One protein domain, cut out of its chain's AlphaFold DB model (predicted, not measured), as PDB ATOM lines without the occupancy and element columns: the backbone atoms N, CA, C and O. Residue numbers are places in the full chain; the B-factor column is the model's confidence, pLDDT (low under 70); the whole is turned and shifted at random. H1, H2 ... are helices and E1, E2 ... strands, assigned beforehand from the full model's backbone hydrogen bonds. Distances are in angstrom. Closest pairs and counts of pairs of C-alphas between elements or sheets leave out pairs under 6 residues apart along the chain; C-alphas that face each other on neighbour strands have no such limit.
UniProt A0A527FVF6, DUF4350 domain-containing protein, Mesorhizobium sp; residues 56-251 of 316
ATOM      1  N   ALA A  56     140.978 166.359 249.292       94.75
ATOM      2  CA  ALA A  56     139.638 166.565 248.726       94.75
ATOM      3  C   ALA A  56     138.735 167.427 249.624       94.75
ATOM      4  O   ALA A  56     137.909 168.189 249.121       94.75
ATOM      5  N   GLY A  57     138.915 167.347 250.947       95.50
ATOM      6  CA  GLY A  57     138.225 168.209 251.902       95.50
ATOM      7  C   GLY A  57     138.595 169.677 251.712       95.50
ATOM      8  O   GLY A  57     137.704 170.516 251.669       95.50
ATOM      9  N   LEU A  58     139.881 169.986 251.509       97.50
ATOM     10  CA  LEU A  58     140.347 171.353 251.255       97.50
ATOM     11  C   LEU A  58     139.806 171.889 249.924       97.50
ATOM     12  O   LEU A  58     139.373 173.036 249.854       97.50
ATOM     13  N   VAL A  59     139.787 171.055 248.880       97.38
ATOM     14  CA  VAL A  59     139.223 171.412 247.567       97.38
ATOM     15  C   VAL A  59     137.740 171.759 247.683       97.38
ATOM     16  O   VAL A  59     137.311 172.791 247.166       97.38
ATOM     17  N   GLU A  60     136.952 170.920 248.363       97.00
ATOM     18  CA  GLU A  60     135.524 171.187 248.563       97.00
ATOM     19  C   GLU A  60     135.314 172.418 249.452       97.00
ATOM     20  O   GLU A  60     134.436 173.232 249.180       97.00
ATOM     21  N   TRP A  61     136.158 172.611 250.465       95.88
ATOM     22  CA  TRP A  61     136.095 173.777 251.339       95.88
ATOM     23  C   TRP A  61     136.345 175.080 250.566       95.88
ATOM     24  O   TRP A  61     135.524 175.992 250.631       95.88
ATOM     25  N   LEU A  62     137.393 175.127 249.735       97.00
ATOM     26  CA  LEU A  62     137.682 176.260 248.844       97.00
ATOM     27  C   LEU A  62     136.554 176.512 247.837       97.00
ATOM     28  O   LEU A  62     136.211 177.656 247.550       97.00
ATOM     29  N   LYS A  63     135.940 175.449 247.310       97.12
ATOM     30  CA  LYS A  63     134.779 175.563 246.422       97.12
ATOM     31  C   LYS A  63     133.590 176.213 247.124       97.12
ATOM     32  O   LYS A  63     132.949 177.084 246.539       97.12
ATOM     33  N   LEU A  64     133.297 175.803 248.356       96.38
ATOM     34  CA  LEU A  64     132.199 176.364 249.143       96.38
ATOM     35  C   LEU A  64     132.451 177.833 249.504       96.38
ATOM     36  O   LEU A  64     131.515 178.629 249.460       96.38
ATOM     37  N   THR A  65     133.694 178.218 249.807       94.50
ATOM     38  CA  THR A  65     134.024 179.613 250.145       94.50
ATOM     39  C   THR A  65     134.110 180.536 248.936       94.50
ATOM     40  O   THR A  65     133.775 181.716 249.046       94.50
ATOM     41  N   ASN A  66     134.541 180.019 247.784       94.00
ATOM     42  CA  ASN A  66     134.760 180.814 246.573       94.00
ATOM     43  C   ASN A  66     133.583 180.745 245.588       94.00
ATOM     44  O   ASN A  66     133.555 181.492 244.613       94.00
ATOM     45  N   GLY A  67     132.622 179.846 245.817       94.12
ATOM     46  CA  GLY A  67     131.464 179.613 244.948       94.12
ATOM     47  C   GLY A  67     131.766 178.809 243.677       94.12
ATOM     48  O   GLY A  67     130.848 178.491 242.925       94.12
ATOM     49  N   GLN A  68     133.029 178.453 243.433       93.31
ATOM     50  CA  GLN A  68     133.473 177.692 242.265       93.31
ATOM     51  C   GLN A  68     134.614 176.745 242.628       93.31
ATOM     52  O   GLN A  68     135.446 177.059 243.478       93.31
ATOM     53  N   ALA A  69     134.660 175.581 241.979       94.56
ATOM     54  CA  ALA A  69     135.701 174.596 242.240       94.56
ATOM     55  C   ALA A  69     137.074 175.098 241.754       94.56
ATOM     56  O   ALA A  69     137.155 175.596 240.626       94.56
ATOM     57  N   PRO A  70     138.147 174.931 242.551       96.00
ATOM     58  CA  PRO A  70     139.511 175.189 242.103       96.00
ATOM     59  C   PRO A  70     139.836 174.417 240.811       96.00
ATOM     60  O   PRO A  70     139.550 173.214 240.738       96.00
ATOM     61  N   PRO A  71     140.445 175.054 239.795       95.44
ATOM     62  CA  PRO A  71     140.932 174.348 238.618       95.44
ATOM     63  C   PRO A  71     141.975 173.284 238.982       95.44
ATOM     64  O   PRO A  71     142.741 173.431 239.934       95.44
ATOM     65  N   MET A  72     142.029 172.221 238.181       93.94
ATOM     66  CA  MET A  72     142.935 171.086 238.371       93.94
ATOM     67  C   MET A  72     143.849 170.971 237.154       93.94
ATOM     68  O   MET A  72     143.358 170.707 236.055       93.94
ATOM     69  N   ALA A  73     145.156 171.154 237.332       92.88
ATOM     70  CA  ALA A  73     146.130 171.015 236.254       92.88
ATOM     71  C   ALA A  73     146.450 169.534 236.012       92.88
ATOM     72  O   ALA A  73     146.997 168.870 236.888       92.88
ATOM     73  N   ARG A  74     146.118 169.015 234.824       88.38
ATOM     74  CA  ARG A  74     146.308 167.604 234.426       88.38
ATOM     75  C   ARG A  74     147.431 167.412 233.409       88.38
ATOM     76  O   ARG A  74     147.769 166.287 233.055       88.38
ATOM     77  N   GLY A  75     148.032 168.497 232.934       86.88
ATOM     78  CA  GLY A  75     149.195 168.427 232.062       86.88
ATOM     79  C   GLY A  75     149.911 169.760 231.910       86.88
ATOM     80  O   GLY A  75     149.492 170.791 232.434       86.88
ATOM     81  N   GLU A  76     150.991 169.742 231.130       88.06
ATOM     82  CA  GLU A  76     151.835 170.921 230.907       88.06
ATOM     83  C   GLU A  76     151.065 172.097 230.294       88.06
ATOM     84  O   GLU A  76     151.296 173.242 230.673       88.06
ATOM     85  N   LYS A  77     150.106 171.820 229.399       88.75
ATOM     86  CA  LYS A  77     149.262 172.855 228.778       88.75
ATOM     87  C   LYS A  77     148.454 173.639 229.812       88.75
ATOM     88  O   LYS A  77     148.332 174.854 229.684       88.75
ATOM     89  N   ASP A  78     147.948 172.965 230.844       91.69
ATOM     90  CA  ASP A  78     147.184 173.618 231.908       91.69
ATOM     91  C   ASP A  78     148.105 174.516 232.739       91.69
ATOM     92  O   ASP A  78     147.778 175.678 232.977       91.69
ATOM     93  N   LEU A  79     149.297 174.016 233.092       91.94
ATOM     94  CA  LEU A  79     150.320 174.751 233.849       91.94
ATOM     95  C   LEU A  79     150.884 175.965 233.088       91.94
ATOM     96  O   LEU A  79     151.297 176.952 233.702       91.94
ATOM     97  N   GLN A  80     150.907 175.896 231.755       91.44
ATOM     98  CA  GLN A  80     151.348 176.970 230.861       91.44
ATOM     99  C   GLN A  80     150.242 177.969 230.513       91.44
ATOM    100  O   GLN A  80     150.532 179.002 229.907       91.44
ATOM    101  N   SER A  81     148.987 177.685 230.868       92.75
ATOM    102  CA  SER A  81     147.877 178.560 230.513       92.75
ATOM    103  C   SER A  81     148.044 179.969 231.121       92.75
ATOM    104  O   SER A  81     148.601 180.122 232.219       92.75
ATOM    105  N   PRO A  82     147.539 181.024 230.451       90.94
ATOM    106  CA  PRO A  82     147.540 182.373 231.016       90.94
ATOM    107  C   PRO A  82     146.842 182.431 232.378       90.94
ATOM    108  O   PRO A  82     147.321 183.100 233.288       90.94
ATOM    109  N   LEU A  83     145.761 181.659 232.534       87.69
ATOM    110  CA  LEU A  83     144.990 181.562 233.768       87.69
ATOM    111  C   LEU A  83     145.811 180.924 234.894       87.69
ATOM    112  O   LEU A  83     145.884 181.485 235.977       87.69
ATOM    113  N   ALA A  84     146.534 179.829 234.636       91.00
ATOM    114  CA  ALA A  84     147.424 179.248 235.643       91.00
ATOM    115  C   ALA A  84     148.478 180.248 236.140       91.00
ATOM    116  O   ALA A  84     148.881 180.187 237.299       91.00
ATOM    117  N   SER A  85     148.918 181.185 235.297       91.38
ATOM    118  CA  SER A  85     149.937 182.176 235.670       91.38
ATOM    119  C   SER A  85     149.455 183.205 236.697       91.38
ATOM    120  O   SER A  85     150.290 183.812 237.358       91.38
ATOM    121  N   THR A  86     148.141 183.363 236.876       94.12
ATOM    122  CA  THR A  86     147.550 184.266 237.876       94.12
ATOM    123  C   THR A  86     147.034 183.534 239.118       94.12
ATOM    124  O   THR A  86     146.419 184.162 239.972       94.12
ATOM    125  N   PHE A  87     147.227 182.214 239.205       97.25
ATOM    126  CA  PHE A  87     146.726 181.371 240.294       97.25
ATOM    127  C   PHE A  87     147.884 180.876 241.164       97.25
ATOM    128  O   PHE A  87     148.963 180.563 240.651       97.25
ATOM    129  N   LEU A  88     147.629 180.732 242.466       98.25
ATOM    130  CA  LEU A  88     148.436 179.911 243.361       98.25
ATOM    131  C   LEU A  88     148.273 178.442 242.962       98.25
ATOM    132  O   LEU A  88     147.173 177.898 243.034       98.25
ATOM    133  N   LEU A  89     149.365 177.794 242.558       98.19
ATOM    134  CA  LEU A  89     149.384 176.352 242.318       98.19
ATOM    135  C   LEU A  89     149.753 175.615 243.606       98.19
ATOM    136  O   LEU A  89     150.863 175.776 244.102       98.19
ATOM    137  N   ILE A  90     148.859 174.770 244.112       98.44
ATOM    138  CA  ILE A  90     149.139 173.874 245.235       98.44
ATOM    139  C   ILE A  90     149.632 172.534 244.683       98.44
ATOM    140  O   ILE A  90     148.889 171.798 244.027       98.44
ATOM    141  N   VAL A  91     150.891 172.215 244.971       97.75
ATOM    142  CA  VAL A  91     151.582 170.987 244.573       97.75
ATOM    143  C   VAL A  91     151.715 170.092 245.798       97.75
ATOM    144  O   VAL A  91     152.462 170.389 246.728       97.75
ATOM    145  N   THR A  92     150.978 168.985 245.801       96.62
ATOM    146  CA  THR A  92     150.975 168.015 246.903       96.62
ATOM    147  C   THR A  92     151.956 166.894 246.588       96.62
ATOM    148  O   THR A  92     151.749 166.134 245.646       96.62
ATOM    149  N   ILE A  93     153.067 166.819 247.324       95.44
ATOM    150  CA  ILE A  93     154.117 165.830 247.067       95.44
ATOM    151  C   ILE A  93     153.775 164.546 247.824       95.44
ATOM    152  O   ILE A  93     153.578 164.564 249.037       95.44
ATOM    153  N   ALA A  94     153.736 163.424 247.110       90.31
ATOM    154  CA  ALA A  94     153.603 162.092 247.683       90.31
ATOM    155  C   ALA A  94     154.963 161.364 247.683       90.31
ATOM    156  O   ALA A  94     155.841 161.684 246.878       90.31
ATOM    157  N   PRO A  95     155.164 160.348 248.543       86.06
ATOM    158  CA  PRO A  95     156.432 159.608 248.614       86.06
ATOM    159  C   PRO A  95     156.862 158.982 247.282       86.06
ATOM    160  O   PRO A  95     158.052 158.852 247.012       86.06
ATOM    161  N   ASN A  96     155.887 158.597 246.460       83.00
ATOM    162  CA  ASN A  96     156.046 157.931 245.171       83.00
ATOM    163  C   ASN A  96     155.822 158.864 243.966       83.00
ATOM    164  O   ASN A  96     155.642 158.372 242.853       83.00
ATOM    165  N   SER A  97     155.797 160.183 244.173       87.75
ATOM    166  CA  SER A  97     155.691 161.166 243.090       87.75
ATOM    167  C   SER A  97     156.851 161.052 242.085       87.75
ATOM    168  O   SER A  97     157.943 160.613 242.442       87.75
ATOM    169  N   ASP A  98     156.642 161.482 240.833       86.88
ATOM    170  CA  ASP A  98     157.706 161.530 239.813       86.88
ATOM    171  C   ASP A  98     158.648 162.728 240.064       86.88
ATOM    172  O   ASP A  98     158.236 163.885 239.910       86.88
ATOM    173  N   PRO A  99     159.937 162.508 240.386       89.94
ATOM    174  CA  PRO A  99     160.863 163.611 240.608       89.94
ATOM    175  C   PRO A  99     161.129 164.455 239.356       89.94
ATOM    176  O   PRO A  99     161.456 165.637 239.475       89.94
ATOM    177  N   ALA A 100     160.999 163.877 238.157       88.56
ATOM    178  CA  ALA A 100     161.140 164.618 236.909       88.56
ATOM    179  C   ALA A 100     159.928 165.531 236.668       88.56
ATOM    180  O   ALA A 100     160.109 166.660 236.208       88.56
ATOM    181  N   ALA A 101     158.714 165.093 237.022       89.81
ATOM    182  CA  ALA A 101     157.518 165.934 237.004       89.81
ATOM    183  C   ALA A 101     157.669 167.141 237.928       89.81
ATOM    184  O   ALA A 101     157.408 168.261 237.494       89.81
ATOM    185  N   LEU A 102     158.193 166.947 239.143       94.25
ATOM    186  CA  LEU A 102     158.447 168.060 240.058       94.25
ATOM    187  C   LEU A 102     159.392 169.105 239.442       94.25
ATOM    188  O   LEU A 102     159.101 170.297 239.471       94.25
ATOM    189  N   GLN A 103     160.491 168.669 238.819       93.25
ATOM    190  CA  GLN A 103     161.425 169.577 238.140       93.25
ATOM    191  C   GLN A 103     160.781 170.320 236.961       93.25
ATOM    192  O   GLN A 103     161.049 171.505 236.748       93.25
ATOM    193  N   ARG A 104     159.892 169.657 236.207       92.94
ATOM    194  CA  ARG A 104     159.102 170.311 235.153       92.94
ATOM    195  C   ARG A 104     158.174 171.378 235.735       92.94
ATOM    196  O   ARG A 104     158.156 172.488 235.208       92.94
ATOM    197  N   ILE A 105     157.464 171.079 236.825       94.88
ATOM    198  CA  ILE A 105     156.587 172.038 237.514       94.88
ATOM    199  C   ILE A 105     157.394 173.262 237.953       94.88
ATOM    200  O   ILE A 105     157.040 174.370 237.561       94.88
ATOM    201  N   ILE A 106     158.512 173.074 238.665       95.31
ATOM    202  CA  ILE A 106     159.394 174.169 239.112       95.31
ATOM    203  C   ILE A 106     159.767 175.077 237.932       95.31
ATOM    204  O   ILE A 106     159.576 176.289 237.994       95.31
ATOM    205  N   LYS A 107     160.211 174.496 236.810       94.56
ATOM    206  CA  LYS A 107     160.599 175.254 235.612       94.56
ATOM    207  C   LYS A 107     159.433 176.020 234.972       94.56
ATOM    208  O   LYS A 107     159.615 177.155 234.544       94.56
ATOM    209  N   LEU A 108     158.250 175.412 234.869       94.94
ATOM    210  CA  LEU A 108     157.058 176.043 234.275       94.94
ATOM    211  C   LEU A 108     156.448 177.132 235.169       94.94
ATOM    212  O   LEU A 108     155.677 177.979 234.692       94.94
ATOM    213  N   ARG A 109     156.770 177.075 236.464       95.31
ATOM    214  CA  ARG A 109     156.222 177.930 237.508       95.31
ATOM    215  C   ARG A 109     157.153 179.044 237.973       95.31
ATOM    216  O   ARG A 109     156.715 179.826 238.804       95.31
ATOM    217  N   LEU A 110     158.360 179.178 237.416       94.62
ATOM    218  CA  LEU A 110     159.230 180.333 237.690       94.62
ATOM    219  C   LEU A 110     158.449 181.651 237.529       94.62
ATOM    220  O   LEU A 110     157.718 181.834 236.550       94.62
ATOM    221  N   GLY A 111     158.570 182.531 238.518       93.56
ATOM    222  CA  GLY A 111     157.863 183.802 238.640       93.56
ATOM    223  C   GLY A 111     156.381 183.699 239.016       93.56
ATOM    224  O   GLY A 111     155.675 184.699 238.912       93.56
ATOM    225  N   LYS A 112     155.866 182.519 239.400       95.75
ATOM    226  CA  LYS A 112     154.429 182.285 239.651       95.75
ATOM    227  C   LYS A 112     154.177 181.618 241.002       95.75
ATOM    228  O   LYS A 112     154.806 180.614 241.333       95.75
ATOM    229  N   HIS A 113     153.176 182.117 241.725       97.44
ATOM    230  CA  HIS A 113     152.823 181.655 243.070       97.44
ATOM    231  C   HIS A 113     152.609 180.139 243.116       97.44
ATOM    232  O   HIS A 113     151.732 179.605 242.427       97.44
ATOM    233  N   THR A 114     153.429 179.427 243.888       98.12
ATOM    234  CA  THR A 114     153.374 177.961 243.970       98.12
ATOM    235  C   THR A 114     153.654 177.493 245.391       98.12
ATOM    236  O   THR A 114     154.708 177.782 245.941       98.12
ATOM    237  N   LEU A 115     152.714 176.755 245.978       98.56
ATOM    238  CA  LEU A 115     152.844 176.135 247.290       98.56
ATOM    239  C   LEU A 115     153.211 174.659 247.126       98.56
ATOM    240  O   LEU A 115     152.401 173.869 246.644       98.56
ATOM    241  N   PHE A 116     154.405 174.279 247.564       98.12
ATOM    242  CA  PHE A 116     154.851 172.893 247.644       98.12
ATOM    243  C   PHE A 116     154.572 172.338 249.038       98.12
ATOM    244  O   PHE A 116     155.090 172.839 250.035       98.12
ATOM    245  N   VAL A 117     153.764 171.286 249.110       98.38
ATOM    246  CA  VAL A 117     153.403 170.621 250.363       98.38
ATOM    247  C   VAL A 117     154.221 169.343 250.493       98.38
ATOM    248  O   VAL A 117     154.101 168.448 249.654       98.38
ATOM    249  N   LEU A 118     155.070 169.267 251.522       97.31
ATOM    250  CA  LEU A 118     155.952 168.120 251.743       97.31
ATOM    251  C   LEU A 118     155.184 166.885 252.241       97.31
ATOM    252  O   LEU A 118     154.175 167.018 252.940       97.31
ATOM    253  N   PRO A 119     155.678 165.670 251.943       95.50
ATOM    254  CA  PRO A 119     155.088 164.448 252.464       95.50
ATOM    255  C   PRO A 119     155.492 164.220 253.932       95.50
ATOM    256  O   PRO A 119     156.517 164.721 254.402       95.50
ATOM    257  N   LYS A 120     154.694 163.420 254.651       94.25
ATOM    258  CA  LYS A 120     154.946 163.078 256.066       94.25
ATOM    259  C   LYS A 120     154.654 161.630 256.442       94.25
ATOM    260  O   LYS A 120     155.424 161.036 257.187       94.25
ATOM    261  N   TRP A 121     153.566 161.050 255.943       93.19
ATOM    262  CA  TRP A 121     153.108 159.723 256.362       93.19
ATOM    263  C   TRP A 121     153.236 158.691 255.247       93.19
ATOM    264  O   TRP A 121     153.015 158.998 254.076       93.19
ATOM    265  N   VAL A 122     153.537 157.455 255.637       89.81
ATOM    266  CA  VAL A 122     153.312 156.265 254.816       89.81
ATOM    267  C   VAL A 122     151.918 155.739 255.136       89.81
ATOM    268  O   VAL A 122     151.602 155.439 256.292       89.81
ATOM    269  N   THR A 123     151.075 155.635 254.113       89.25
ATOM    270  CA  THR A 123     149.712 155.112 254.226       89.25
ATOM    271  C   THR A 123     149.451 154.040 253.182       89.25
ATOM    272  O   THR A 123     150.079 154.015 252.123       89.25
ATOM    273  N   PHE A 124     148.501 153.157 253.482       85.38
ATOM    274  CA  PHE A 124     147.931 152.236 252.502       85.38
ATOM    275  C   PHE A 124     146.411 152.380 252.451       85.38
ATOM    276  O   PHE A 124     145.800 152.666 253.489       85.38
ATOM    277  N   PRO A 125     145.791 152.142 251.281       84.88
ATOM    278  CA  PRO A 125     144.342 152.039 251.180       84.88
ATOM    279  C   PRO A 125     143.829 150.965 252.141       84.88
ATOM    280  O   PRO A 125     144.418 149.885 252.243       84.88
ATOM    281  N   GLN A 126     142.742 151.249 252.855       85.12
ATOM    282  CA  GLN A 126     142.130 150.279 253.755       85.12
ATOM    283  C   GLN A 126     141.216 149.324 252.966       85.12
ATOM    284  O   GLN A 126     140.217 149.770 252.394       85.12
ATOM    285  N   PRO A 127     141.491 148.004 252.950       83.19
ATOM    286  CA  PRO A 127     140.671 147.059 252.200       83.19
ATOM    287  C   PRO A 127     139.206 147.084 252.648       83.19
ATOM    288  O   PRO A 127     138.907 147.019 253.841       83.19
ATOM    289  N   GLY A 128     138.289 147.157 251.683       84.44
ATOM    290  CA  GLY A 128     136.846 147.148 251.935       84.44
ATOM    291  C   GLY A 128     136.252 148.483 252.396       84.44
ATOM    292  O   GLY A 128     135.050 148.534 252.643       84.44
ATOM    293  N   GLN A 129     137.049 149.555 252.493       82.38
ATOM    294  CA  GLN A 129     136.562 150.903 252.800       82.38
ATOM    295  C   GLN A 129     137.113 151.920 251.799       82.38
ATOM    296  O   GLN A 129     138.235 152.407 251.920       82.38
ATOM    297  N   GLU A 130     136.300 152.249 250.796       80.56
ATOM    298  CA  GLU A 130     136.685 153.185 249.740       80.56
ATOM    299  C   GLU A 130     137.041 154.564 250.319       80.56
ATOM    300  O   GLU A 130     136.274 155.165 251.073       80.56
ATOM    301  N   GLY A 131     138.224 155.067 249.960       79.56
ATOM    302  CA  GLY A 131     138.726 156.365 250.411       79.56
ATOM    303  C   GLY A 131     139.277 156.388 251.839       79.56
ATOM    304  O   GLY A 131     139.686 157.454 252.288       79.56
ATOM    305  N   TRP A 132     139.314 155.257 252.546       85.88
ATOM    306  CA  TRP A 132     139.957 155.157 253.856       85.88
ATOM    307  C   TRP A 132     141.419 154.740 253.721       85.88
ATOM    308  O   TRP A 132     141.802 153.992 252.822       85.88
ATOM    309  N   GLU A 133     142.239 155.210 254.657       88.81
ATOM    310  CA  GLU A 133     143.673 154.950 254.697       88.81
ATOM    311  C   GLU A 133     144.077 154.444 256.075       88.81
ATOM    312  O   GLU A 133     143.646 154.970 257.103       88.81
ATOM    313  N   THR A 134     144.968 153.459 256.096       88.19
ATOM    314  CA  THR A 134     145.660 153.045 257.314       88.19
ATOM    315  C   THR A 134     146.991 153.781 257.401       88.19
ATOM    316  O   THR A 134     147.844 153.636 256.523       88.19
ATOM    317  N   LYS A 135     147.170 154.568 258.468       88.19
ATOM    318  CA  LYS A 135     148.456 155.176 258.829       88.19
ATOM    319  C   LYS A 135     149.409 154.077 259.285       88.19
ATOM    320  O   LYS A 135     149.109 153.383 260.253       88.19
ATOM    321  N   VAL A 136     150.537 153.931 258.594       87.19
ATOM    322  CA  VAL A 136     151.561 152.935 258.936       87.19
ATOM    323  C   VAL A 136     152.593 153.565 259.853       87.19
ATOM    324  O   VAL A 136     152.674 153.236 261.030       87.19
ATOM    325  N   GLU A 137     153.353 154.512 259.313       90.62
ATOM    326  CA  GLU A 137     154.459 155.153 260.009       90.62
ATOM    327  C   GLU A 137     154.762 156.525 259.408       90.62
ATOM    328  O   GLU A 137     154.220 156.917 258.365       90.62
ATOM    329  N   ARG A 138     155.632 157.270 260.087       92.31
ATOM    330  CA  ARG A 138     156.201 158.503 259.553       92.31
ATOM    331  C   ARG A 138     157.252 158.174 258.501       92.31
ATOM    332  O   ARG A 138     158.044 157.252 258.671       92.31
ATOM    333  N   LEU A 139     157.292 158.967 257.438       92.81
ATOM    334  CA  LEU A 139     158.374 158.899 256.469       92.81
ATOM    335  C   LEU A 139     159.711 159.216 257.141       92.81
ATOM    336  O   LEU A 139     159.799 160.181 257.909       92.81
ATOM    337  N   PRO A 140     160.777 158.474 256.804       92.56
ATOM    338  CA  PRO A 140     162.117 158.821 257.240       92.56
ATOM    339  C   PRO A 140     162.473 160.252 256.826       92.56
ATOM    340  O   PRO A 140     162.218 160.662 255.690       92.56
ATOM    341  N   ALA A 141     163.132 160.997 257.717       91.94
ATOM    342  CA  ALA A 141     163.560 162.366 257.430       91.94
ATOM    343  C   ALA A 141     164.456 162.449 256.182       91.94
ATOM    344  O   ALA A 141     164.446 163.460 255.490       91.94
ATOM    345  N   THR A 142     165.208 161.391 255.857       92.81
ATOM    346  CA  THR A 142     165.997 161.294 254.618       92.81
ATOM    347  C   THR A 142     165.118 161.377 253.373       92.81
ATOM    348  O   THR A 142     165.396 162.192 252.503       92.81
ATOM    349  N   ALA A 143     164.013 160.630 253.326       93.50
ATOM    350  CA  ALA A 143     163.091 160.638 252.193       93.50
ATOM    351  C   ALA A 143     162.419 162.009 252.009       93.50
ATOM    352  O   ALA A 143     162.278 162.493 250.890       93.50
ATOM    353  N   VAL A 144     162.037 162.671 253.105       95.25
ATOM    354  CA  VAL A 144     161.478 164.032 253.041       95.25
ATOM    355  C   VAL A 144     162.553 165.046 252.624       95.25
ATOM    356  O   VAL A 144     162.281 165.931 251.815       95.25
ATOM    357  N   ASN A 145     163.789 164.897 253.114       95.56
ATOM    358  CA  ASN A 145     164.922 165.732 252.714       95.56
ATOM    359  C   ASN A 145     165.304 165.557 251.238       95.56
ATOM    360  O   ASN A 145     165.724 166.529 250.618       95.56
ATOM    361  N   ASP A 146     165.118 164.373 250.651       94.69
ATOM    362  CA  ASP A 146     165.329 164.155 249.215       94.69
ATOM    363  C   ASP A 146     164.340 164.966 248.362       94.69
ATOM    364  O   ASP A 146     164.687 165.427 247.272       94.69
ATOM    365  N   TRP A 147     163.116 165.175 248.857       95.31
ATOM    366  CA  TRP A 147     162.130 166.062 248.233       95.31
ATOM    367  C   TRP A 147     162.445 167.533 248.492       95.31
ATOM    368  O   TRP A 147     162.490 168.324 247.552       95.31
ATOM    369  N   LEU A 148     162.727 167.896 249.745       95.44
ATOM    370  CA  LEU A 148     163.081 169.263 250.126       95.44
ATOM    371  C   LEU A 148     164.328 169.756 249.381       95.44
ATOM    372  O   LEU A 148     164.319 170.861 248.852       95.44
ATOM    373  N   GLY A 149     165.360 168.920 249.251       94.38
ATOM    374  CA  GLY A 149     166.611 169.240 248.560       94.38
ATOM    375  C   GLY A 149     166.454 169.520 247.063       94.38
ATOM    376  O   GLY A 149     167.340 170.117 246.453       94.38
ATOM    377  N   ARG A 150     165.325 169.122 246.459       93.88
ATOM    378  CA  ARG A 150     164.968 169.463 245.070       93.88
ATOM    379  C   ARG A 150     164.335 170.847 244.940       93.88
ATOM    380  O   ARG A 150     164.316 171.373 243.832       93.88
ATOM    381  N   LEU A 151     163.806 171.386 246.038       93.69
ATOM    382  CA  LEU A 151     163.135 172.683 246.114       93.69
ATOM    383  C   LEU A 151     164.061 173.756 246.694       93.69
ATOM    384  O   LEU A 151     164.112 174.869 246.184       93.69
ATOM    385  N   ALA A 152     164.800 173.417 247.753       91.69
ATOM    386  CA  ALA A 152     165.527 174.366 248.581       91.69
ATOM    387  C   ALA A 152     166.802 173.763 249.175       91.69
ATOM    388  O   ALA A 152     166.890 172.568 249.455       91.69
ATOM    389  N   LYS A 153     167.778 174.624 249.479       89.50
ATOM    390  CA  LYS A 153     168.962 174.258 250.274       89.50
ATOM    391  C   LYS A 153     168.637 174.293 251.770       89.50
ATOM    392  O   LYS A 153     169.231 175.061 252.519       89.50
ATOM    393  N   ALA A 154     167.692 173.464 252.195       88.94
ATOM    394  CA  ALA A 154     167.240 173.370 253.579       88.94
ATOM    395  C   ALA A 154     167.302 171.922 254.080       88.94
ATOM    396  O   ALA A 154     167.416 170.977 253.300       88.94
ATOM    397  N   LYS A 155     167.236 171.755 255.403       91.56
ATOM    398  CA  LYS A 155     167.112 170.450 256.054       91.56
ATOM    399  C   LYS A 155     165.893 170.445 256.955       91.56
ATOM    400  O   LYS A 155     165.661 171.404 257.688       91.56
ATOM    401  N   LEU A 156     165.165 169.342 256.905       92.69
ATOM    402  CA  LEU A 156     164.038 169.080 257.775       92.69
ATOM    403  C   LEU A 156     164.524 168.889 259.212       92.69
ATOM    404  O   LEU A 156     165.412 168.073 259.471       92.69
ATOM    405  N   GLY A 157     163.911 169.622 260.131       85.12
ATOM    406  CA  GLY A 157     163.933 169.330 261.551       85.12
ATOM    407  C   GLY A 157     162.767 168.417 261.923       85.12
ATOM    408  O   GLY A 157     161.642 168.587 261.453       85.12
ATOM    409  N   ASP A 158     163.047 167.425 262.761       71.19
ATOM    410  CA  ASP A 158     162.095 166.399 263.193       71.19
ATOM    411  C   ASP A 158     162.001 166.260 264.721       71.19
ATOM    412  O   ASP A 158     161.355 165.340 265.225       71.19
ATOM    413  N   SER A 159     162.613 167.189 265.461       68.06
ATOM    414  CA  SER A 159     162.509 167.261 266.916       68.06
ATOM    415  C   SER A 159     161.088 167.612 267.356       68.06
ATOM    416  O   SER A 159     160.378 168.315 266.635       68.06
ATOM    417  N   LYS A 160     160.725 167.236 268.592       69.44
ATOM    418  CA  LYS A 160     159.470 167.663 269.232       69.44
ATOM    419  C   LYS A 160     159.208 169.166 269.023       69.44
ATOM    420  O   LYS A 160     160.174 169.943 269.047       69.44
ATOM    421  N   PRO A 161     157.937 169.571 268.840       66.50
ATOM    422  CA  PRO A 161     157.588 170.974 268.676       66.50
ATOM    423  C   PRO A 161     158.155 171.803 269.830       66.50
ATOM    424  O   PRO A 161     157.999 171.439 270.994       66.50
ATOM    425  N   SER A 162     158.820 172.917 269.516       71.06
ATOM    426  CA  SER A 162     159.245 173.907 270.522       71.06
ATOM    427  C   SER A 162     158.070 174.727 271.059       71.06
ATOM    428  O   SER A 162     158.218 175.433 272.052       71.06
ATOM    429  N   VAL A 163     156.911 174.642 270.403       81.19
ATOM    430  CA  VAL A 163     155.709 175.423 270.698       81.19
ATOM    431  C   VAL A 163     154.473 174.531 270.662       81.19
ATOM    432  O   VAL A 163     154.364 173.672 269.794       81.19
ATOM    433  N   ASP A 164     153.517 174.773 271.560       87.88
ATOM    434  CA  ASP A 164     152.238 174.040 271.589       87.88
ATOM    435  C   ASP A 164     151.236 174.557 270.548       87.88
ATOM    436  O   ASP A 164     150.283 173.869 270.166       87.88
ATOM    437  N   ARG A 165     151.417 175.806 270.105       92.56
ATOM    438  CA  ARG A 165     150.544 176.466 269.136       92.56
ATOM    439  C   ARG A 165     151.352 177.278 268.140       92.56
ATOM    440  O   ARG A 165     152.329 177.918 268.520       92.56
ATOM    441  N   ILE A 166     150.883 177.298 266.899       93.00
ATOM    442  CA  ILE A 166     151.363 178.196 265.843       93.00
ATOM    443  C   ILE A 166     150.291 179.228 265.522       93.00
ATOM    444  O   ILE A 166     149.101 178.963 265.700       93.00
ATOM    445  N   ASP A 167     150.728 180.405 265.089       94.75
ATOM    446  CA  ASP A 167     149.859 181.508 264.694       94.75
ATOM    447  C   ASP A 167     149.743 181.554 263.168       94.75
ATOM    448  O   ASP A 167     150.756 181.603 262.475       94.75
ATOM    449  N   VAL A 168     148.516 181.505 262.660       95.69
ATOM    450  CA  VAL A 168     148.195 181.625 261.238       95.69
ATOM    451  C   VAL A 168     147.229 182.796 261.094       95.69
ATOM    452  O   VAL A 168     146.063 182.664 261.457       95.69
ATOM    453  N   GLU A 169     147.713 183.952 260.635       94.12
ATOM    454  CA  GLU A 169     146.915 185.186 260.490       94.12
ATOM    455  C   GLU A 169     146.120 185.580 261.754       94.12
ATOM    456  O   GLU A 169     144.938 185.924 261.715       94.12
ATOM    457  N   GLY A 170     146.756 185.498 262.925       92.06
ATOM    458  CA  GLY A 170     146.141 185.794 264.223       92.06
ATOM    459  C   GLY A 170     145.370 184.614 264.828       92.06
ATOM    460  O   GLY A 170     144.896 184.693 265.970       92.06
ATOM    461  N   ARG A 171     145.233 183.499 264.099       94.44
ATOM    462  CA  ARG A 171     144.601 182.273 264.584       94.44
ATOM    463  C   ARG A 171     145.639 181.331 265.175       94.44
ATOM    464  O   ARG A 171     146.376 180.648 264.472       94.44
ATOM    465  N   LYS A 172     145.608 181.191 266.499       94.62
ATOM    466  CA  LYS A 172     146.442 180.208 267.202       94.62
ATOM    467  C   LYS A 172     145.843 178.811 267.086       94.62
ATOM    468  O   LYS A 172     144.790 178.564 267.670       94.62
ATOM    469  N   ILE A 173     146.533 177.870 266.456       95.31
ATOM    470  CA  ILE A 173     146.107 176.463 266.349       95.31
ATOM    471  C   ILE A 173     147.099 175.529 267.035       95.31
ATOM    472  O   ILE A 173     148.285 175.836 267.108       95.31
ATOM    473  N   ALA A 174     146.613 174.405 267.563       93.06
ATOM    474  CA  ALA A 174     147.472 173.391 268.167       93.06
ATOM    475  C   ALA A 174     148.369 172.737 267.108       93.06
ATOM    476  O   ALA A 174     147.881 172.342 266.041       93.06
ATOM    477  N   VAL A 175     149.656 172.594 267.417       90.12
ATOM    478  CA  VAL A 175     150.604 171.937 266.512       90.12
ATOM    479  C   VAL A 175     150.329 170.433 266.399       90.12
ATOM    480  O   VAL A 175     149.867 169.811 267.359       90.12
ATOM    481  N   PRO A 176     150.600 169.818 265.237       89.00
ATOM    482  CA  PRO A 176     150.731 168.369 265.124       89.00
ATOM    483  C   PRO A 176     151.781 167.807 266.099       89.00
ATOM    484  O   PRO A 176     152.813 168.435 266.325       89.00
ATOM    485  N   GLU A 177     151.546 166.604 266.638       83.75
ATOM    486  CA  GLU A 177     152.456 165.954 267.604       83.75
ATOM    487  C   GLU A 177     153.877 165.764 267.047       83.75
ATOM    488  O   GLU A 177     154.868 165.979 267.743       83.75
ATOM    489  N   GLU A 178     153.972 165.393 265.769       88.19
ATOM    490  CA  GLU A 178     155.230 165.157 265.057       88.19
ATOM    491  C   GLU A 178     155.493 166.282 264.048       88.19
ATOM    492  O   GLU A 178     155.489 166.045 262.843       88.19
ATOM    493  N   LEU A 179     155.637 167.518 264.531       91.62
ATOM    494  CA  LEU A 179     155.780 168.699 263.673       91.62
ATOM    495  C   LEU A 179     157.014 168.624 262.760       91.62
ATOM    496  O   LEU A 179     158.139 168.449 263.230       91.62
ATOM    497  N   GLN A 180     156.800 168.830 261.463       93.50
ATOM    498  CA  GLN A 180     157.857 169.081 260.484       93.50
ATOM    499  C   GLN A 180     158.155 170.577 260.389       93.50
ATOM    500  O   GLN A 180     157.236 171.388 260.353       93.50
ATOM    501  N   TRP A 181     159.438 170.937 260.362       93.94
ATOM    502  CA  TRP A 181     159.875 172.329 260.252       93.94
ATOM    503  C   TRP A 181     161.219 172.444 259.527       93.94
ATOM    504  O   TRP A 181     161.946 171.462 259.374       93.94
ATOM    505  N   VAL A 182     161.566 173.654 259.094       94.69
ATOM    506  CA  VAL A 182     162.900 174.018 258.582       94.69
ATOM    507  C   VAL A 182     163.438 175.230 259.336       94.69
ATOM    508  O   VAL A 182     162.665 175.992 259.909       94.69
ATOM    509  N   ALA A 183     164.759 175.390 259.391       93.25
ATOM    510  CA  ALA A 183     165.364 176.584 259.978       93.25
ATOM    511  C   ALA A 183     165.198 177.774 259.024       93.25
ATOM    512  O   ALA A 183     165.611 177.687 257.869       93.25
ATOM    513  N   ASP A 184     164.610 178.859 259.518       92.00
ATOM    514  CA  ASP A 184     164.368 180.085 258.763       92.00
ATOM    515  C   ASP A 184     164.135 181.256 259.731       92.00
ATOM    516  O   ASP A 184     163.377 181.154 260.700       92.00
ATOM    517  N   ASN A 185     164.808 182.374 259.462       88.19
ATOM    518  CA  ASN A 185     164.716 183.591 260.264       88.19
ATOM    519  C   ASN A 185     163.579 184.519 259.812       88.19
ATOM    520  O   ASN A 185     163.224 185.428 260.560       88.19
ATOM    521  N   HIS A 186     163.008 184.295 258.626       91.69
ATOM    522  CA  HIS A 186     161.899 185.075 258.076       91.69
ATOM    523  C   HIS A 186     160.727 184.166 257.659       91.69
ATOM    524  O   HIS A 186     160.292 184.206 256.510       91.69
ATOM    525  N   PRO A 187     160.193 183.342 258.586       94.12
ATOM    526  CA  PRO A 187     159.093 182.441 258.277       94.12
ATOM    527  C   PRO A 187     157.809 183.210 257.950       94.12
ATOM    528  O   PRO A 187     157.490 184.196 258.615       94.12
ATOM    529  N   LEU A 188     157.003 182.677 257.031       95.38
ATOM    530  CA  LEU A 188     155.609 183.112 256.872       95.38
ATOM    531  C   LEU A 188     154.742 182.588 258.020       95.38
ATOM    532  O   LEU A 188     153.888 183.300 258.538       95.38
ATOM    533  N   ILE A 189     154.988 181.347 258.457       95.69
ATOM    534  CA  ILE A 189     154.381 180.779 259.666       95.69
ATOM    535  C   ILE A 189     155.486 180.169 260.520       95.69
ATOM    536  O   ILE A 189     156.103 179.157 260.162       95.69
ATOM    537  N   ALA A 190     155.726 180.800 261.667       94.06
ATOM    538  CA  ALA A 190     156.765 180.408 262.606       94.06
ATOM    539  C   ALA A 190     156.344 179.208 263.470       94.06
ATOM    540  O   ALA A 190     155.207 179.116 263.928       94.06
ATOM    541  N   ALA A 191     157.309 178.343 263.775       90.88
ATOM    542  CA  ALA A 191     157.220 177.245 264.743       90.88
ATOM    543  C   ALA A 191     158.069 177.498 266.011       90.88
ATOM    544  O   ALA A 191     158.422 176.568 266.743       90.88
ATOM    545  N   GLY A 192     158.389 178.772 266.271       87.50
ATOM    546  CA  GLY A 192     159.245 179.226 267.372       87.50
ATOM    547  C   GLY A 192     160.744 179.083 267.086       87.50
ATOM    548  O   GLY A 192     161.146 178.296 266.236       87.50
ATOM    549  N   ASP A 193     161.568 179.854 267.798       84.88
ATOM    550  CA  ASP A 193     163.038 179.734 267.841       84.88
ATOM    551  C   ASP A 193     163.748 179.628 266.472       84.88
ATOM    552  O   ASP A 193     164.627 178.786 266.284       84.88
ATOM    553  N   GLY A 194     163.364 180.462 265.497       88.81
ATOM    554  CA  GLY A 194     163.973 180.462 264.154       88.81
ATOM    555  C   GLY A 194     163.593 179.251 263.293       88.81
ATOM    556  O   GLY A 194     164.356 178.836 262.419       88.81
ATOM    557  N   LYS A 195     162.439 178.637 263.571       92.31
ATOM    558  CA  LYS A 195     161.881 177.516 262.812       92.31
ATOM    559  C   LYS A 195     160.638 177.962 262.050       92.31
ATOM    560  O   LYS A 195     159.811 178.700 262.589       92.31
ATOM    561  N   ALA A 196     160.463 177.443 260.843       94.00
ATOM    562  CA  ALA A 196     159.308 177.668 259.985       94.00
ATOM    563  C   ALA A 196     158.545 176.376 259.727       94.00
ATOM    564  O   ALA A 196     159.156 175.345 259.437       94.00
ATOM    565  N   VAL A 197     157.214 176.465 259.741       95.12
ATOM    566  CA  VAL A 197     156.355 175.451 259.109       95.12
ATOM    567  C   VAL A 197     155.973 175.843 257.684       95.12
ATOM    568  O   VAL A 197     155.831 174.957 256.841       95.12
ATOM    569  N   LEU A 198     155.880 177.148 257.410       97.19
ATOM    570  CA  LEU A 198     155.701 177.730 256.082       97.19
ATOM    571  C   LEU A 198     156.803 178.764 255.837       97.19
ATOM    572  O   LEU A 198     156.961 179.697 256.628       97.19
ATOM    573  N   THR A 199     157.543 178.590 254.748       96.12
ATOM    574  CA  THR A 199     158.654 179.463 254.336       96.12
ATOM    575  C   THR A 199     158.516 179.830 252.859       96.12
ATOM    576  O   THR A 199     157.971 179.042 252.079       96.12
ATOM    577  N   GLU A 200     158.982 181.017 252.485       95.62
ATOM    578  CA  GLU A 200     159.107 181.470 251.097       95.62
ATOM    579  C   GLU A 200     160.547 181.248 250.614       95.62
ATOM    580  O   GLU A 200     161.502 181.431 251.367       95.62
ATOM    581  N   LEU A 201     160.717 180.823 249.362       90.62
ATOM    582  CA  LEU A 201     162.031 180.649 248.754       90.62
ATOM    583  C   LEU A 201     162.541 181.957 248.158       90.62
ATOM    584  O   LEU A 201     161.822 182.660 247.456       90.62
ATOM    585  N   ASP A 202     163.823 182.243 248.379       77.38
ATOM    586  CA  ASP A 202     164.447 183.471 247.894       77.38
ATOM    587  C   ASP A 202     164.277 183.652 246.375       77.38
ATOM    588  O   ASP A 202     164.639 182.785 245.578       77.38
ATOM    589  N   SER A 203     163.850 184.856 245.977       78.38
ATOM    590  CA  SER A 203     163.763 185.339 244.584       78.38
ATOM    591  C   SER A 203     162.668 184.726 243.702       78.38
ATOM    592  O   SER A 203     162.620 185.054 242.518       78.38
ATOM    593  N   GLU A 204     161.775 183.898 244.244       90.19
ATOM    594  CA  GLU A 204     160.622 183.341 243.525       90.19
ATOM    595  C   GLU A 204     159.406 183.274 244.463       90.19
ATOM    596  O   GLU A 204     159.586 182.977 245.638       90.19
ATOM    597  N   PRO A 205     158.162 183.471 243.987       94.75
ATOM    598  CA  PRO A 205     156.953 183.313 244.809       94.75
ATOM    599  C   PRO A 205     156.640 181.822 245.060       94.75
ATOM    600  O   PRO A 205     155.561 181.308 244.747       94.75
ATOM    601  N   PHE A 206     157.624 181.081 245.558       97.06
ATOM    602  CA  PHE A 206     157.533 179.673 245.898       97.06
ATOM    603  C   PHE A 206     157.498 179.515 247.405       97.06
ATOM    604  O   PHE A 206     158.362 180.006 248.119       97.06
ATOM    605  N   TYR A 207     156.522 178.756 247.875       98.06
ATOM    606  CA  TYR A 207     156.281 178.522 249.284       98.06
ATOM    607  C   TYR A 207     156.444 177.041 249.583       98.06
ATOM    608  O   TYR A 207     156.009 176.195 248.799       98.06
ATOM    609  N   ILE A 208     157.044 176.711 250.719       97.94
ATOM    610  CA  ILE A 208     157.166 175.333 251.190       97.94
ATOM    611  C   ILE A 208     156.380 175.193 252.482       97.94
ATOM    612  O   ILE A 208     156.756 175.757 253.510       97.94
ATOM    613  N   LEU A 209     155.321 174.385 252.436       98.00
ATOM    614  CA  LEU A 209     154.653 173.887 253.628       98.00
ATOM    615  C   LEU A 209     155.324 172.587 254.054       98.00
ATOM    616  O   LEU A 209     155.199 171.545 253.404       98.00
ATOM    617  N   THR A 210     156.053 172.664 255.157       96.19
ATOM    618  CA  THR A 210     156.854 171.547 255.657       96.19
ATOM    619  C   THR A 210     156.015 170.474 256.339       96.19
ATOM    620  O   THR A 210     156.385 169.307 256.253       96.19
ATOM    621  N   ASP A 211     154.892 170.833 256.974       95.44
ATOM    622  CA  ASP A 211     153.989 169.882 257.625       95.44
ATOM    623  C   ASP A 211     152.610 169.837 256.938       95.44
ATOM    624  O   ASP A 211     151.835 170.797 257.044       95.44
ATOM    625  N   PRO A 212     152.262 168.734 256.249       96.31
ATOM    626  CA  PRO A 212     150.973 168.597 255.575       96.31
ATOM    627  C   PRO A 212     149.787 168.478 256.546       96.31
ATOM    628  O   PRO A 212     148.656 168.754 256.140       96.31
ATOM    629  N   ASP A 213     150.009 168.125 257.821       95.12
ATOM    630  CA  ASP A 213     148.953 167.977 258.840       95.12
ATOM    631  C   ASP A 213     148.353 169.322 259.297       95.12
ATOM    632  O   ASP A 213     147.564 169.372 260.244       95.12
ATOM    633  N   LEU A 214     148.725 170.426 258.645       95.81
ATOM    634  CA  LEU A 214     148.087 171.731 258.811       95.81
ATOM    635  C   LEU A 214     146.907 171.946 257.854       95.81
ATOM    636  O   LEU A 214     146.023 172.738 258.167       95.81
ATOM    637  N   ILE A 215     146.877 171.247 256.714       97.19
ATOM    638  CA  ILE A 215     145.887 171.487 255.648       97.19
ATOM    639  C   ILE A 215     145.278 170.203 255.049       97.19
ATOM    640  O   ILE A 215     144.363 170.291 254.230       97.19
ATOM    641  N   ASN A 216     145.778 169.016 255.412       96.25
ATOM    642  CA  ASN A 216     145.226 167.742 254.944       96.25
ATOM    643  C   ASN A 216     143.858 167.432 255.577       96.25
ATOM    644  O   ASN A 216     143.445 168.045 256.563       96.25
ATOM    645  N   ASN A 217     143.156 166.434 255.041       95.81
ATOM    646  CA  ASN A 217     141.818 166.059 255.504       95.81
ATOM    647  C   ASN A 217     141.769 165.712 257.004       95.81
ATOM    648  O   ASN A 217     140.774 166.014 257.665       95.81
ATOM    649  N   ALA A 218     142.827 165.109 257.562       93.56
ATOM    650  CA  ALA A 218     142.905 164.825 258.995       93.56
ATOM    651  C   ALA A 218     142.896 166.109 259.845       93.56
ATOM    652  O   ALA A 218     142.239 166.144 260.889       93.56
ATOM    653  N   ALA A 219     143.565 167.171 259.387       94.69
ATOM    654  CA  ALA A 219     143.562 168.482 260.029       94.69
ATOM    655  C   ALA A 219     142.175 169.136 259.997       94.69
ATOM    656  O   ALA A 219     141.731 169.695 261.000       94.69
ATOM    657  N   LEU A 220     141.465 169.013 258.870       95.50
ATOM    658  CA  LEU A 220     140.172 169.670 258.641       95.50
ATOM    659  C   LEU A 220     139.034 169.155 259.538       95.50
ATOM    660  O   LEU A 220     137.975 169.776 259.601       95.50
ATOM    661  N   LYS A 221     139.240 168.049 260.266       93.25
ATOM    662  CA  LYS A 221     138.307 167.583 261.304       93.25
ATOM    663  C   LYS A 221     138.170 168.589 262.455       93.25
ATOM    664  O   LYS A 221     137.131 168.624 263.111       93.25
ATOM    665  N   ASP A 222     139.213 169.373 262.720       95.19
ATOM    666  CA  ASP A 222     139.195 170.444 263.713       95.19
ATOM    667  C   ASP A 222     138.782 171.769 263.042       95.19
ATOM    668  O   ASP A 222     139.506 172.260 262.171       95.19
ATOM    669  N   PRO A 223     137.662 172.397 263.452       95.00
ATOM    670  CA  PRO A 223     137.199 173.651 262.861       95.00
ATOM    671  C   PRO A 223     138.216 174.801 262.933       95.00
ATOM    672  O   PRO A 223     138.254 175.637 262.032       95.00
ATOM    673  N   GLN A 224     139.047 174.867 263.983       95.31
ATOM    674  CA  GLN A 224     140.068 175.912 264.104       95.31
ATOM    675  C   GLN A 224     141.200 175.694 263.102       95.31
ATOM    676  O   GLN A 224     141.664 176.660 262.494       95.31
ATOM    677  N   LYS A 225     141.615 174.439 262.895       96.06
ATOM    678  CA  LYS A 225     142.619 174.088 261.880       96.06
ATOM    679  C   LYS A 225     142.074 174.273 260.468       96.06
ATOM    680  O   LYS A 225     142.779 174.811 259.627       96.06
ATOM    681  N   ALA A 226     140.812 173.921 260.223       96.38
ATOM    682  CA  ALA A 226     140.162 174.149 258.934       96.38
ATOM    683  C   ALA A 226     140.083 175.641 258.569       96.38
ATOM    684  O   ALA A 226     140.349 176.015 257.428       96.38
ATOM    685  N   ALA A 227     139.767 176.505 259.539       96.62
ATOM    686  CA  ALA A 227     139.804 177.951 259.336       96.62
ATOM    687  C   ALA A 227     141.238 178.461 259.099       96.62
ATOM    688  O   ALA A 227     141.457 179.202 258.148       96.62
ATOM    689  N   ALA A 228     142.221 178.004 259.888       97.12
ATOM    690  CA  ALA A 228     143.630 178.351 259.669       97.12
ATOM    691  C   ALA A 228     144.137 177.913 258.288       97.12
ATOM    692  O   ALA A 228     144.920 178.626 257.675       97.12
ATOM    693  N   ALA A 229     143.699 176.758 257.785       97.19
ATOM    694  CA  ALA A 229     144.069 176.290 256.455       97.19
ATOM    695  C   ALA A 229     143.589 177.264 255.368       97.19
ATOM    696  O   ALA A 229     144.352 177.575 254.461       97.19
ATOM    697  N   LEU A 230     142.366 177.795 255.477       96.88
ATOM    698  CA  LEU A 230     141.900 178.844 254.565       96.88
ATOM    699  C   LEU A 230     142.674 180.144 254.727       96.88
ATOM    700  O   LEU A 230     143.050 180.725 253.717       96.88
ATOM    701  N   ASP A 231     142.916 180.577 255.964       96.94
ATOM    702  CA  ASP A 231     143.664 181.806 256.245       96.94
ATOM    703  C   ASP A 231     145.093 181.709 255.653       96.94
ATOM    704  O   ASP A 231     145.577 182.640 255.014       96.94
ATOM    705  N   MET A 232     145.726 180.532 255.747       97.88
ATOM    706  CA  MET A 232     147.016 180.226 255.119       97.88
ATOM    707  C   MET A 232     146.955 180.290 253.590       97.88
ATOM    708  O   MET A 232     147.840 180.864 252.968       97.88
ATOM    709  N   ILE A 233     145.936 179.698 252.959       97.75
ATOM    710  CA  ILE A 233     145.799 179.766 251.498       97.75
ATOM    711  C   ILE A 233     145.496 181.200 251.041       97.75
ATOM    712  O   ILE A 233     146.068 181.647 250.049       97.75
ATOM    713  N   ALA A 234     144.665 181.937 251.781       96.62
ATOM    714  CA  ALA A 234     144.318 183.328 251.502       96.62
ATOM    715  C   ALA A 234     145.530 184.272 251.592       96.62
ATOM    716  O   ALA A 234     145.625 185.221 250.820       96.62
ATOM    717  N   MET A 235     146.477 183.990 252.495       96.06
ATOM    718  CA  MET A 235     147.757 184.706 252.581       96.06
ATOM    719  C   MET A 235     148.602 184.546 251.305       96.06
ATOM    720  O   MET A 235     149.327 185.464 250.928       96.06
ATOM    721  N   LEU A 236     148.538 183.381 250.654       97.06
ATOM    722  CA  LEU A 236     149.406 183.022 249.527       97.06
ATOM    723  C   LEU A 236     148.767 183.260 248.152       97.06
ATOM    724  O   LEU A 236     149.478 183.303 247.142       97.06
ATOM    725  N   GLU A 237     147.437 183.336 248.077       95.19
ATOM    726  CA  GLU A 237     146.734 183.482 246.806       95.19
ATOM    727  C   GLU A 237     146.894 184.905 246.230       95.19
ATOM    728  O   GLU A 237     146.665 185.889 246.931       95.19
ATOM    729  N   PRO A 238     147.236 185.058 244.934       94.75
ATOM    730  CA  PRO A 238     147.410 186.383 244.321       94.75
ATOM    731  C   PRO A 238     146.131 187.226 244.284       94.75
ATOM    732  O   PRO A 238     146.172 188.454 244.224       94.75
ATOM    733  N   ALA A 239     144.983 186.555 244.240       94.25
ATOM    734  CA  ALA A 239     143.661 187.150 244.236       94.25
ATOM    735  C   ALA A 239     142.674 186.167 244.864       94.25
ATOM    736  O   ALA A 239     142.872 184.955 244.788       94.25
ATOM    737  N   LYS A 240     141.581 186.687 245.430       93.56
ATOM    738  CA  LYS A 240     140.577 185.871 246.118       93.56
ATOM    739  C   LYS A 240     140.046 184.745 245.225       93.56
ATOM    740  O   LYS A 240     139.418 185.005 244.197       93.56
ATOM    741  N   GLY A 241     140.250 183.506 245.655       92.56
ATOM    742  CA  GLY A 241     139.833 182.293 244.963       92.56
ATOM    743  C   GLY A 241     140.688 181.899 243.759       92.56
ATOM    744  O   GLY A 241     140.311 180.973 243.038       92.56
ATOM    745  N   ALA A 242     141.829 182.555 243.537       96.31
ATOM    746  CA  ALA A 242     142.781 182.215 242.483       96.31
ATOM    747  C   ALA A 242     143.705 181.075 242.937       96.31
ATOM    748  O   ALA A 242     144.925 181.218 242.997       96.31
ATOM    749  N   VAL A 243     143.108 179.926 243.256       97.56
ATOM    750  CA  VAL A 243     143.798 178.716 243.718       97.56
ATOM    751  C   VAL A 243     143.557 177.596 242.721       97.56
ATOM    752  O   VAL A 243     142.422 177.354 242.315       97.56
ATOM    753  N   MET A 244     144.620 176.909 242.318       97.44
ATOM    754  CA  MET A 244     144.554 175.718 241.481       97.44
ATOM    755  C   MET A 244     145.380 174.593 242.106       97.44
ATOM    756  O   MET A 244     146.338 174.848 242.832       97.44
ATOM    757  N   PHE A 245     145.045 173.348 241.795       97.12
ATOM    758  CA  PHE A 245     145.775 172.186 242.297       97.12
ATOM    759  C   PHE A 245     146.499 171.448 241.177       97.12
ATOM    760  O   PHE A 245     145.984 171.315 240.065       97.12
ATOM    761  N   ASP A 246     147.685 170.936 241.492       94.50
ATOM    762  CA  ASP A 246     148.426 170.055 240.602       94.50
ATOM    763  C   ASP A 246     147.925 168.605 240.693       94.50
ATOM    764  O   ASP A 246     147.789 168.037 241.778       94.50
ATOM    765  N   LEU A 247     147.692 167.996 239.530       90.88
ATOM    766  CA  LEU A 247     147.506 166.554 239.369       90.88
ATOM    767  C   LEU A 247     148.629 165.909 238.547       90.88
ATOM    768  O   LEU A 247     148.701 164.679 238.476       90.88
ATOM    769  N   THR A 248     149.513 166.709 237.943       87.62
ATOM    770  CA  THR A 248     150.568 166.205 237.058       87.62
ATOM    771  C   THR A 248     151.619 165.399 237.819       87.62
ATOM    772  O   THR A 248     152.087 164.379 237.311       87.62
ATOM    773  N   LEU A 249     151.931 165.782 239.062       88.69
ATOM    774  CA  LEU A 249     152.878 165.081 239.930       88.69
ATOM    775  C   LEU A 249     152.382 163.694 240.380       88.69
ATOM    776  O   LEU A 249     153.189 162.828 240.723       88.69
ATOM    777  N   HIS A 250     151.066 163.470 240.330       81.94
ATOM    778  CA  HIS A 250     150.411 162.201 240.675       81.94
ATOM    779  C   HIS A 250     150.204 161.279 239.464       81.94
ATOM    780  O   HIS A 250     149.502 160.276 239.562       81.94
ATOM    781  N   GLY A 251     150.785 161.618 238.306       69.31
ATOM    782  CA  GLY A 251     150.679 160.822 237.077       69.31
ATOM    783  C   GLY A 251     149.295 160.866 236.418       69.31
ATOM    784  O   GLY A 251     149.037 160.133 235.462       69.31
TER     785      GLY A 251
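What this domain is: This is residues 56 to 251 of the 316 residues of the protein "DUF4350 domain-containing protein" of Mesorhizobium sp (UniProt A0A527FVF6). A strongly twisted sheet of six strands runs through the body, with H3 packed along E1 and E2. H5 reaches the sheet with residues 232 to 236 and has the hairpin E5 and E6 beside it, while the hairpin E3 and E4 forms an arm away from the sheet. The 196 printed residues hold H1 H2 E1 H3 E2 E3 E4 H4 E5 E6 E7 E8 E9 H5 E10 in that order; the class is mixed, helices and strands, with under half of the residues in named elements. The mixed sheet runs E7 E8 E9 E2 E1 E10, and the whole is compact, with a radius of gyration of the C-alphas of 16.0 A and spans of 47 by 42 by 34 A.

How they stand to each other: H1, residues 56 to 66, and H2, residues 76 to 80, only graze the large sheet. E1, residues 88 to 92, is parallel to E10, residues 243 to 246, with N 90 and O 244 2.8 A apart, within hydrogen-bond range. H3, residues 99 to 109, touches H2, the closest C-alphas being those of Gln 80 and Leu 108, 6.7 A. H3 has a height over the sheet of 9.5 A and runs along the strands, at 9 degrees on the local plane to E2, residues 114 to 117. E1, H3 and E2 are a strand-helix-strand unit, two parallel neighbours with a helix between, its crossover right-handed; N 115 and O 89 are 2.8 A apart. E3, residues 121 to 125, and E4, residues 133 to 138, form a hairpin, with N 134 and O 124 2.8 A apart. H4, residues 141 to 151, only grazes the sheet. E5, residues 165 to 168, and E6, residues 171 to 174, form a hairpin, with N 168 and O 171 2.9 A apart. E7, residues 181 to 183, E8, residues 195 to 200, and E9, residues 206 to 209, are a meander, each strand the antiparallel neighbour of the one before; N 196 and O 182 are 2.8 A apart, N 208 and O 199 2.9 A. E9 is parallel to E2, with N 207 and O 114 2.8 A apart. H5, residues 223 to 236, comes closest to E6 at the C-alphas of Lys 225 and Ile 173, 6.1 A. E9, H5 and E10 are a split strand-helix-strand unit, with E2 and E1 between its strands, its crossover right-handed. Every O i to N i+4 pair is within hydrogen-bond range in H1, H2, H3 and H5, and 5 of 7 in H4.

Where its parts are: H1 begins at C-alpha 56, (139.638, 166.565, 248.726), and is 15.2 A long; H3 is 15.4 A, H4 15.3 A and H5 20.4 A. E4 is 13.9 A long, and E10 ends at C-alpha 246, (148.426, 170.055, 240.602).

The domain as a whole: The C-alphas of Gly 128 and Ser 203, the two farthest apart, are 47.3 A apart. The printed part has no cut; the links H4 to E5, E7 to E8 and E9 to H5 are long. The model's pLDDT is under 70 at residues 159 to 161 and residue 251.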